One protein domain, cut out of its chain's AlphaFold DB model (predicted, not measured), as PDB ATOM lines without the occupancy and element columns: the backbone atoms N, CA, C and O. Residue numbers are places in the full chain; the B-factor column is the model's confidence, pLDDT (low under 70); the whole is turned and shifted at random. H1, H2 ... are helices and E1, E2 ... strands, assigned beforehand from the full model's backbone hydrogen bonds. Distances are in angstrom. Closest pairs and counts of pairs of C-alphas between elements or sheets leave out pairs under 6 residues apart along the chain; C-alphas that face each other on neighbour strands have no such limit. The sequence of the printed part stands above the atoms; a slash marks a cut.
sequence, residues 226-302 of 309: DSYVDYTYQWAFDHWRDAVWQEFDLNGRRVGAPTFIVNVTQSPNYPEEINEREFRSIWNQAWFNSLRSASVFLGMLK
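AT A GLANCE: This is residues 226 to 302 of the 309 residues of an uncharacterized protein of Sphingobacterium daejeonense (UniProt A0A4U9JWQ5). A two-stranded hairpin, E1 and E2, and the helix H1 run off in different directions from a corner at the short helix H2, and the hairpin's tip, residues 249 to 254, sticks out. From the hairpin's base the long unnamed stretch 259 to 290 swings out in a wide loop and leads to H3, a helix that stands free. The printed part has 77 residues, with three named helices and two named strands in the order H1, H2, E1, E2, H3; the sheet, E1 - E2, is antiparallel and the class is mixed, helices and strands. The whole is loose, with a radius of gyration of the C-alphas of 14.5 A and spans of 41 by 37 by 24 A.

HOW THE PARTS SIT: Look first at E1, residues 245 to 250, and E2, residues 253 to 258: they form a hairpin, antiparallel at 149 degrees. N 246 and O 257, 2.9 A apart, and N 250 and O 253, 2.8 A apart, are within hydrogen-bond range. Just before E1 in the chain find H2, residues 241 to 244, joined to E1 by a tight link; the closest C-alphas of H2 and E2 are those of Val 244 and Pro 258, 5.6 A apart. H1, residues 226 to 239, is close to H2 but not clearly touching, the closest C-alphas being those of Ala 236 and Val 244, 6.9 A apart. H1 and E1 are only just apart, at 8.5 A. H3, residues 291 to 302, is apart from H1, H2 and E1. Every O i to N i+4 pair is within hydrogen-bond range in H3, and 9 of 10 are in H1; H2 is too short for such a pair.

IN THESE COORDINATES: Find C-alpha 226 at (196.244, 181.690, 151.172); from there H1 runs 17.8 A to residue 239. H2 spans 5.4 A from residue 241 to 244. E1 begins at C-alpha 245, (208.953, 171.502, 134.851), and runs 15.5 A; E2 returns over 16.7 A. H3 runs 17.0 A and ends at C-alpha 302, (209.636, 192.141, 145.606).

THE WHOLE: The C-alphas of Glu 272 and Met 300, 42.8 A apart, are the two farthest apart. The printed part has no cut, and E2 to H3 is a long link of 32 residues. Residues 284 to 302 have pLDDT under 70, and the mean of H3 is 37.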
ATOM      1  N   ASP A 226     194.945 182.291 150.844       85.56
ATOM      2  CA  ASP A 226     196.244 181.690 151.172       85.56
ATOM      3  C   ASP A 226     196.230 180.186 150.912       85.56
ATOM      4  O   ASP A 226     197.114 179.675 150.242       85.56
ATOM      5  N   SER A 227     195.163 179.476 151.288       85.31
ATOM      6  CA  SER A 227     195.069 178.032 151.031       85.31
ATOM      7  C   SER A 227     195.065 177.668 149.541       85.31
ATOM      8  O   SER A 227     195.552 176.601 149.183       85.31
ATOM      9  N   TYR A 228     194.542 178.528 148.659       84.38
ATOM     10  CA  TYR A 228     194.623 178.311 147.209       84.38
ATOM     11  C   TYR A 228     196.024 178.592 146.682       84.38
ATOM     12  O   TYR A 228     196.493 177.888 145.785       84.38
ATOM     13  N   VAL A 229     196.678 179.617 147.228       86.56
ATOM     14  CA  VAL A 229     198.069 179.943 146.918       86.56
ATOM     15  C   VAL A 229     198.954 178.773 147.339       86.56
ATOM     16  O   VAL A 229     199.598 178.177 146.479       86.56
ATOM     17  N   ASP A 230     198.894 178.370 148.606       89.31
ATOM     18  CA  ASP A 230     199.632 177.240 149.169       89.31
ATOM     19  C   ASP A 230     199.392 175.964 148.365       89.31
ATOM     20  O   ASP A 230     200.348 175.322 147.935       89.31
ATOM     21  N   TYR A 231     198.127 175.638 148.073       88.44
ATOM     22  CA  TYR A 231     197.785 174.482 147.247       88.44
ATOM     23  C   TYR A 231     198.411 174.563 145.852       88.44
ATOM     24  O   TYR A 231     198.951 173.574 145.367       88.44
ATOM     25  N   THR A 232     198.375 175.730 145.201       86.50
ATOM     26  CA  THR A 232     198.950 175.912 143.857       86.50
ATOM     27  C   THR A 232     200.468 175.752 143.874       86.50
ATOM     28  O   THR A 232     201.022 175.113 142.979       86.50
ATOM     29  N   TYR A 233     201.146 176.300 144.886       85.94
ATOM     30  CA  TYR A 233     202.595 176.166 145.033       85.94
ATOM     31  C   TYR A 233     202.999 174.728 145.367       85.94
ATOM     32  O   TYR A 233     203.873 174.191 144.693       85.94
ATOM     33  N   GLN A 234     202.332 174.075 146.321       89.19
ATOM     34  CA  GLN A 234     202.581 172.662 146.640       89.19
ATOM     35  C   GLN A 234     202.305 171.768 145.431       89.19
ATOM     36  O   GLN A 234     203.104 170.897 145.093       89.19
ATOM     37  N   TRP A 235     201.210 172.018 144.708       87.88
ATOM     38  CA  TRP A 235     200.921 171.315 143.465       87.88
ATOM     39  C   TRP A 235     202.065 171.480 142.459       87.88
ATOM     40  O   TRP A 235     202.587 170.476 141.986       87.88
ATOM     41  N   ALA A 236     202.502 172.711 142.176       83.38
ATOM     42  CA  ALA A 236     203.499 172.987 141.141       83.38
ATOM     43  C   ALA A 236     204.931 172.557 141.510       83.38
ATOM     44  O   ALA A 236     205.670 172.110 140.635       83.38
ATOM     45  N   PHE A 237     205.337 172.716 142.773       84.69
ATOM     46  CA  PHE A 237     206.731 172.551 143.204       84.69
ATOM     47  C   PHE A 237     206.998 171.283 144.013       84.69
ATOM     48  O   PHE A 237     208.139 170.818 143.995       84.69
ATOM     49  N   ASP A 238     205.982 170.695 144.648       87.06
ATOM     50  CA  ASP A 238     206.163 169.500 145.478       87.06
ATOM     51  C   ASP A 238     205.547 168.265 144.820       87.06
ATOM     52  O   ASP A 238     206.187 167.220 144.730       87.06
ATOM     53  N   HIS A 239     204.311 168.370 144.329       88.50
ATOM     54  CA  HIS A 239     203.556 167.204 143.867       88.50
ATOM     55  C   HIS A 239     203.711 166.921 142.372       88.50
ATOM     56  O   HIS A 239     203.804 165.763 141.984       88.50
ATOM     57  N   TRP A 240     203.729 167.949 141.524       89.38
ATOM     58  CA  TRP A 240     203.766 167.802 140.062       89.38
ATOM     59  C   TRP A 240     205.056 168.309 139.421       89.38
ATOM     60  O   TRP A 240     205.152 168.305 138.193       89.38
ATOM     61  N   ARG A 241     206.047 168.718 140.223       86.50
ATOM     62  CA  ARG A 241     207.293 169.360 139.773       86.50
ATOM     63  C   ARG A 241     207.908 168.692 138.547       86.50
ATOM     64  O   ARG A 241     208.152 169.364 137.552       86.50
ATOM     65  N   ASP A 242     208.093 167.377 138.599       87.38
ATOM     66  CA  ASP A 242     208.797 166.618 137.556       87.38
ATOM     67  C   ASP A 242     207.979 166.452 136.259       87.38
ATOM     68  O   ASP A 242     208.522 166.175 135.183       87.38
ATOM     69  N   ALA A 243     206.661 166.644 136.339       87.94
ATOM     70  CA  ALA A 243     205.774 166.658 135.180       87.94
ATOM     71  C   ALA A 243     205.692 168.062 134.559       87.94
ATOM     72  O   ALA A 243     205.787 168.218 133.337       87.94
ATOM     73  N   VAL A 244     205.525 169.098 135.389       86.75
ATOM     74  CA  VAL A 244     205.242 170.470 134.928       86.75
ATOM     75  C   VAL A 244     206.492 171.290 134.630       86.75
ATOM     76  O   VAL A 244     206.383 172.301 133.938       86.75
ATOM     77  N   TRP A 245     207.663 170.870 135.111       87.12
ATOM     78  CA  TRP A 245     208.953 171.502 134.851       87.12
ATOM     79  C   TRP A 245     209.889 170.542 134.121       87.12
ATOM     80  O   TRP A 245     209.970 169.358 134.438       87.12
ATOM     81  N   GLN A 246     210.632 171.063 133.151       86.38
ATOM     82  CA  GLN A 246     211.681 170.325 132.459       86.38
ATOM     83  C   GLN A 246     212.961 171.151 132.418       86.38
ATOM     84  O   GLN A 246     212.922 172.379 132.349       86.38
ATOM     85  N   GLU A 247     214.097 170.469 132.408       90.88
ATOM     86  CA  GLU A 247     215.405 171.089 132.268       90.88
ATOM     87  C   GLU A 247     216.173 170.469 131.103       90.88
ATOM     88  O   GLU A 247     216.166 169.252 130.913       90.88
ATOM     89  N   PHE A 248     216.857 171.311 130.337       89.25
ATOM     90  CA  PHE A 248     217.590 170.923 129.135       89.25
ATOM     91  C   PHE A 248     218.768 171.874 128.904       89.25
ATOM     92  O   PHE A 248     218.854 172.943 129.511       89.25
ATOM     93  N   ASP A 249     219.699 171.484 128.038       94.25
ATOM     94  CA  ASP A 249     220.850 172.312 127.694       94.25
ATOM     95  C   ASP A 249     220.572 173.141 126.440       94.25
ATOM     96  O   ASP A 249     220.208 172.620 125.387       94.25
ATOM     97  N   LEU A 250     220.776 174.452 126.552       88.56
ATOM     98  CA  LEU A 250     220.641 175.408 125.462       88.56
ATOM     99  C   LEU A 250     221.944 176.199 125.336       88.56
ATOM    100  O   LEU A 250     222.321 176.940 126.243       88.56
ATOM    101  N   ASN A 251     222.646 176.045 124.211       94.75
ATOM    102  CA  ASN A 251     223.934 176.705 123.948       94.75
ATOM    103  C   ASN A 251     224.975 176.489 125.067       94.75
ATOM    104  O   ASN A 251     225.645 177.427 125.500       94.75
ATOM    105  N   GLY A 252     225.078 175.255 125.570       95.19
ATOM    106  CA  GLY A 252     226.009 174.898 126.649       95.19
ATOM    107  C   GLY A 252     225.619 175.437 128.030       95.19
ATOM    108  O   GLY A 252     226.439 175.409 128.944       95.19
ATOM    109  N   ARG A 253     224.392 175.945 128.194       94.81
ATOM    110  CA  ARG A 253     223.842 176.367 129.486       94.81
ATOM    111  C   ARG A 253     222.650 175.497 129.851       94.81
ATOM    112  O   ARG A 253     221.707 175.395 129.070       94.81
ATOM    113  N   ARG A 254     222.667 174.951 131.066       94.69
ATOM    114  CA  ARG A 254     221.506 174.286 131.656       94.69
ATOM    115  C   ARG A 254     220.420 175.324 131.918       94.69
ATOM    116  O   ARG A 254     220.653 176.301 132.630       94.69
ATOM    117  N   VAL A 255     219.253 175.127 131.327       90.19
ATOM    118  CA  VAL A 255     218.078 175.986 131.488       90.19
ATOM    119  C   VAL A 255     216.870 175.134 131.860       90.19
ATOM    120  O   VAL A 255     216.870 173.923 131.647       90.19
ATOM    121  N   GLY A 256     215.839 175.759 132.424       87.38
ATOM    122  CA  GLY A 256     214.585 175.090 132.754       87.38
ATOM    123  C   GLY A 256     213.378 175.860 132.240       87.38
ATOM    124  O   GLY A 256     213.443 177.079 132.057       87.38
ATOM    125  N   ALA A 257     212.297 175.138 131.965       86.44
ATOM    126  CA  ALA A 257     211.071 175.711 131.440       86.44
ATOM    127  C   ALA A 257     209.832 174.886 131.834       86.44
ATOM    128  O   ALA A 257     209.937 173.678 132.058       86.44
ATOM    129  N   PRO A 258     208.641 175.509 131.886       86.00
ATOM    130  CA  PRO A 258     207.395 174.779 132.070       86.00
ATOM    131  C   PRO A 258     207.065 173.890 130.861       86.00
ATOM    132  O   PRO A 258     207.330 174.256 129.714       86.00
ATOM    133  N   THR A 259     206.453 172.735 131.108       85.50
ATOM    134  CA  THR A 259     206.013 171.776 130.084       85.50
ATOM    135  C   THR A 259     204.704 172.209 129.422       85.50
ATOM    136  O   THR A 259     203.759 172.576 130.115       85.50
ATOM    137  N   PHE A 260     204.633 172.167 128.082       78.88
ATOM    138  CA  PHE A 260     203.485 172.636 127.286       78.88
ATOM    139  C   PHE A 260     202.204 171.814 127.454       78.88
ATOM    140  O   PHE A 260     201.129 172.364 127.304       78.88
ATOM    141  N   ILE A 261     202.254 170.524 127.768       81.69
ATOM    142  CA  ILE A 261     201.047 169.773 128.135       81.69
ATOM    143  C   ILE A 261     201.450 168.727 129.164       81.69
ATOM    144  O   ILE A 261     202.352 167.929 128.918       81.69
ATOM    145  N   VAL A 262     200.747 168.727 130.294       82.88
ATOM    146  CA  VAL A 262     200.711 167.595 131.219       82.88
ATOM    147  C   VAL A 262     199.306 167.005 131.214       82.88
ATOM    148  O   VAL A 262     198.320 167.739 131.112       82.88
ATOM    149  N   ASN A 263     199.195 165.685 131.280       85.50
ATOM    150  CA  ASN A 263     197.932 164.964 131.284       85.50
ATOM    151  C   ASN A 263     197.819 164.040 132.506       85.50
ATOM    152  O   ASN A 263     198.749 163.902 133.299       85.50
ATOM    153  N   VAL A 264     196.649 163.415 132.665       85.75
ATOM    154  CA  VAL A 264     196.329 162.592 133.841       85.75
ATOM    155  C   VAL A 264     197.286 161.414 134.037       85.75
ATOM    156  O   VAL A 264     197.548 161.052 135.178       85.75
ATOM    157  N   THR A 265     197.853 160.860 132.960       89.19
ATOM    158  CA  THR A 265     198.762 159.706 133.051       89.19
ATOM    159  C   THR A 265     200.119 160.065 133.653       89.19
ATOM    160  O   THR A 265     200.813 159.198 134.160       89.19
ATOM    161  N   GLN A 266     200.473 161.354 133.651       87.56
ATOM    162  CA  GLN A 266     201.688 161.891 134.273       87.56
ATOM    163  C   GLN A 266     201.475 162.259 135.752       87.56
ATOM    164  O   GLN A 266     202.393 162.755 136.403       87.56
ATOM    165  N   SER A 267     200.268 162.046 136.289       85.50
ATOM    166  CA  SER A 267     199.987 162.237 137.710       85.50
ATOM    167  C   SER A 267     200.801 161.245 138.546       85.50
ATOM    168  O   SER A 267     200.788 160.055 138.229       85.50
ATOM    169  N   PRO A 268     201.393 161.662 139.681       81.06
ATOM    170  CA  PRO A 268     202.030 160.737 140.624       81.06
ATOM    171  C   PRO A 268     201.090 159.641 141.150       81.06
ATOM    172  O   PRO A 268     201.545 158.619 141.651       81.06
ATOM    173  N   ASN A 269     199.775 159.866 141.056       87.12
ATOM    174  CA  ASN A 269     198.740 158.935 141.503       87.12
ATOM    175  C   ASN A 269     198.175 158.065 140.366       87.12
ATOM    176  O   ASN A 269     197.178 157.375 140.578       87.12
ATOM    177  N   TYR A 270     198.732 158.135 139.154       88.88
ATOM    178  CA  TYR A 270     198.295 157.293 138.044       88.88
ATOM    179  C   TYR A 270     199.011 155.932 138.108       88.88
ATOM    180  O   TYR A 270     200.239 155.904 138.120       88.88
ATOM    181  N   PRO A 271     198.282 154.804 138.196       88.94
ATOM    182  CA  PRO A 271     198.890 153.500 138.474       88.94
ATOM    183  C   PRO A 271     199.500 152.814 137.243       88.94
ATOM    184  O   PRO A 271     200.195 151.812 137.399       88.94
ATOM    185  N   GLU A 272     199.208 153.301 136.038       93.31
ATOM    186  CA  GLU A 272     199.650 152.694 134.780       93.31
ATOM    187  C   GLU A 272     200.784 153.502 134.132       93.31
ATOM    188  O   GLU A 272     201.302 154.468 134.693       93.31
ATOM    189  N   GLU A 273     201.190 153.091 132.931       88.69
ATOM    190  CA  GLU A 273     202.251 153.758 132.187       88.69
ATOM    191  C   GLU A 273     201.857 155.174 131.750       88.69
ATOM    192  O   GLU A 273     200.718 155.461 131.369       88.69
ATOM    193  N   ILE A 274     202.852 156.059 131.765       86.44
ATOM    194  CA  ILE A 274     202.726 157.419 131.253       86.44
ATOM    195  C   ILE A 274     202.507 157.360 129.740       86.44
ATOM    196  O   ILE A 274     203.321 156.805 129.002       86.44
ATOM    197  N   ASN A 275     201.444 158.007 129.271       86.38
ATOM    198  CA  ASN A 275     201.133 158.162 127.859       86.38
ATOM    199  C   ASN A 275     201.103 159.653 127.507       86.38
ATOM    200  O   ASN A 275     200.108 160.351 127.730       86.38
ATOM    201  N   GLU A 276     202.215 160.168 126.982       82.75
ATOM    202  CA  GLU A 276     202.290 161.556 126.528       82.75
ATOM    203  C   GLU A 276     201.557 161.708 125.186       82.75
ATOM    204  O   GLU A 276     201.872 161.048 124.199       82.75
ATOM    205  N   ARG A 277     200.568 162.611 125.146       72.94
ATOM    206  CA  ARG A 277     199.754 162.870 123.945       72.94
ATOM    207  C   ARG A 277     200.598 163.408 122.783       72.94
ATOM    208  O   ARG A 277     200.304 163.132 121.625       72.94
ATOM    209  N   GLU A 278     201.595 164.227 123.102       77.31
ATOM    210  CA  GLU A 278     202.449 164.946 122.155       77.31
ATOM    211  C   GLU A 278     203.874 165.004 122.712       77.31
ATOM    212  O   GLU A 278     204.080 164.837 123.913       77.31
ATOM    213  N   PHE A 279     204.857 165.261 121.846       78.75
ATOM    214  CA  PHE A 279     206.245 165.424 122.275       78.75
ATOM    215  C   PHE A 279     206.370 166.552 123.309       78.75
ATOM    216  O   PHE A 279     205.853 167.659 123.109       78.75
ATOM    217  N   ARG A 280     207.102 166.277 124.393       79.19
ATOM    218  CA  ARG A 280     207.349 167.235 125.468       79.19
ATOM    219  C   ARG A 280     207.999 168.506 124.915       79.19
ATOM    220  O   ARG A 280     209.141 168.509 124.469       79.19
ATOM    221  N   SER A 281     207.254 169.604 124.950       81.88
ATOM    222  CA  SER A 281     207.684 170.916 124.467       81.88
ATOM    223  C   SER A 281     207.574 171.967 125.568       81.88
ATOM    224  O   SER A 281     207.055 171.703 126.656       81.88
ATOM    225  N   ILE A 282     208.124 173.150 125.310       83.69
ATOM    226  CA  ILE A 282     208.162 174.251 126.272       83.69
ATOM    227  C   ILE A 282     206.871 175.063 126.181       83.69
ATOM    228  O   ILE A 282     206.482 175.521 125.108       83.69
ATOM    229  N   TRP A 283     206.243 175.303 127.327       75.06
ATOM    230  CA  TRP A 283     205.069 176.156 127.454       75.06
ATOM    231  C   TRP A 283     205.458 177.640 127.305       75.06
ATOM    232  O   TRP A 283     205.925 178.269 128.252       75.06
ATOM    233  N   ASN A 284     205.261 178.226 126.116       68.50
ATOM    234  CA  ASN A 284     205.643 179.615 125.789       68.50
ATOM    235  C   ASN A 284     204.460 180.620 125.667       68.50
ATOM    236  O   ASN A 284     204.690 181.792 125.396       68.50
ATOM    237  N   GLN A 285     203.221 180.163 125.905       58.41
ATOM    238  CA  GLN A 285     201.910 180.858 125.950       58.41
ATOM    239  C   GLN A 285     201.591 182.020 125.000       58.41
ATOM    240  O   GLN A 285     202.017 183.156 125.200       58.41
ATOM    241  N   ALA A 286     200.560 181.776 124.178       49.41
ATOM    242  CA  ALA A 286     199.648 182.799 123.659       49.41
ATOM    243  C   ALA A 286     198.151 182.565 123.993       49.41
ATOM    244  O   ALA A 286     197.350 183.447 123.704       49.41
ATOM    245  N   TRP A 287     197.731 181.423 124.565       45.88
ATOM    246  CA  TRP A 287     196.318 180.999 124.460       45.88
ATOM    247  C   TRP A 287     195.476 180.942 125.746       45.88
ATOM    248  O   TRP A 287     194.266 181.095 125.642       45.88
ATOM    249  N   PHE A 288     196.040 180.827 126.953       46.47
ATOM    250  CA  PHE A 288     195.247 180.749 128.196       46.47
ATOM    251  C   PHE A 288     196.026 181.300 129.394       46.47
ATOM    252  O   PHE A 288     196.507 180.548 130.242       46.47
ATOM    253  N   ASN A 289     196.230 182.616 129.459       39.81
ATOM    254  CA  ASN A 289     197.120 183.207 130.457       39.81
ATOM    255  C   ASN A 289     196.357 183.879 131.614       39.81
ATOM    256  O   ASN A 289     196.200 185.097 131.641       39.81
ATOM    257  N   SER A 290     195.947 183.086 132.608       40.78
ATOM    258  CA  SER A 290     195.624 183.586 133.960       40.78
ATOM    259  C   SER A 290     196.892 183.950 134.757       40.78
ATOM    260  O   SER A 290     196.816 184.606 135.793       40.78
ATOM    261  N   LEU A 291     198.073 183.542 134.271       38.03
ATOM    262  CA  LEU A 291     199.367 183.748 134.927       38.03
ATOM    263  C   LEU A 291     199.851 185.208 134.870       38.03
ATOM    264  O   LEU A 291     200.593 185.627 135.756       38.03
ATOM    265  N   ARG A 292     199.394 186.011 133.896       41.25
ATOM    266  CA  ARG A 292     199.738 187.438 133.765       41.25
ATOM    267  C   ARG A 292     199.347 188.224 135.015       41.25
ATOM    268  O   ARG A 292     200.092 189.113 135.420       41.25
ATOM    269  N   SER A 293     198.246 187.850 135.660       39.00
ATOM    270  CA  SER A 293     197.793 188.457 136.914       39.00
ATOM    271  C   SER A 293     198.716 188.119 138.093       39.00
ATOM    272  O   SER A 293     198.976 188.978 138.931       39.00
ATOM    273  N   ALA A 294     199.270 186.902 138.138       39.47
ATOM    274  CA  ALA A 294     200.154 186.456 139.217       39.47
ATOM    275  C   ALA A 294     201.583 187.012 139.081       39.47
ATOM    276  O   ALA A 294     202.177 187.432 140.072       39.47
ATOM    277  N   SER A 295     202.123 187.095 137.860       39.06
ATOM    278  CA  SER A 295     203.473 187.635 137.630       39.06
ATOM    279  C   SER A 295     203.581 189.142 137.895       39.06
ATOM    280  O   SER A 295     204.620 189.596 138.366       39.06
ATOM    281  N   VAL A 296     202.513 189.918 137.662       36.62
ATOM    282  CA  VAL A 296     202.487 191.347 138.036       36.62
ATOM    283  C   VAL A 296     202.427 191.505 139.561       36.62
ATOM    284  O   VAL A 296     203.128 192.348 140.115       36.62
ATOM    285  N   PHE A 297     201.673 190.649 140.259       31.30
ATOM    286  CA  PHE A 297     201.567 190.686 141.722       31.30
ATOM    287  C   PHE A 297     202.877 190.281 142.430       31.30
ATOM    288  O   PHE A 297     203.298 190.940 143.379       31.30
ATOM    289  N   LEU A 298     203.579 189.260 141.922       37.66
ATOM    290  CA  LEU A 298     204.903 188.842 142.410       37.66
ATOM    291  C   LEU A 298     205.988 189.914 142.212       37.66
ATOM    292  O   LEU A 298     206.870 190.052 143.059       37.66
ATOM    293  N   GLY A 299     205.918 190.694 141.128       34.66
ATOM    294  CA  GLY A 299     206.824 191.826 140.905       34.66
ATOM    295  C   GLY A 299     206.650 192.936 141.947       34.66
ATOM    296  O   GLY A 299     207.635 193.430 142.491       34.66
ATOM    297  N   MET A 300     205.402 193.265 142.300       38.81
ATOM    298  CA  MET A 300     205.094 194.333 143.265       38.81
ATOM    299  C   MET A 300     205.431 193.969 144.721       38.81
ATOM    300  O   MET A 300     205.693 194.859 145.529       38.81
ATOM    301  N   LEU A 301     205.442 192.678 145.076       35.69
ATOM    302  CA  LEU A 301     205.851 192.226 146.412       35.69
ATOM    303  C   LEU A 301     207.375 192.289 146.605       35.69
ATOM    304  O   LEU A 301     207.833 192.668 147.679       35.69
ATOM    305  N   LYS A 302     208.165 192.030 145.553       33.75
ATOM    306  CA  LYS A 302     209.636 192.141 145.606       33.75
ATOM    307  C   LYS A 302     210.146 193.583 145.703       33.75
ATOM    308  O   LYS A 302     211.185 193.817 146.321       33.75
TER     309      LYS A 302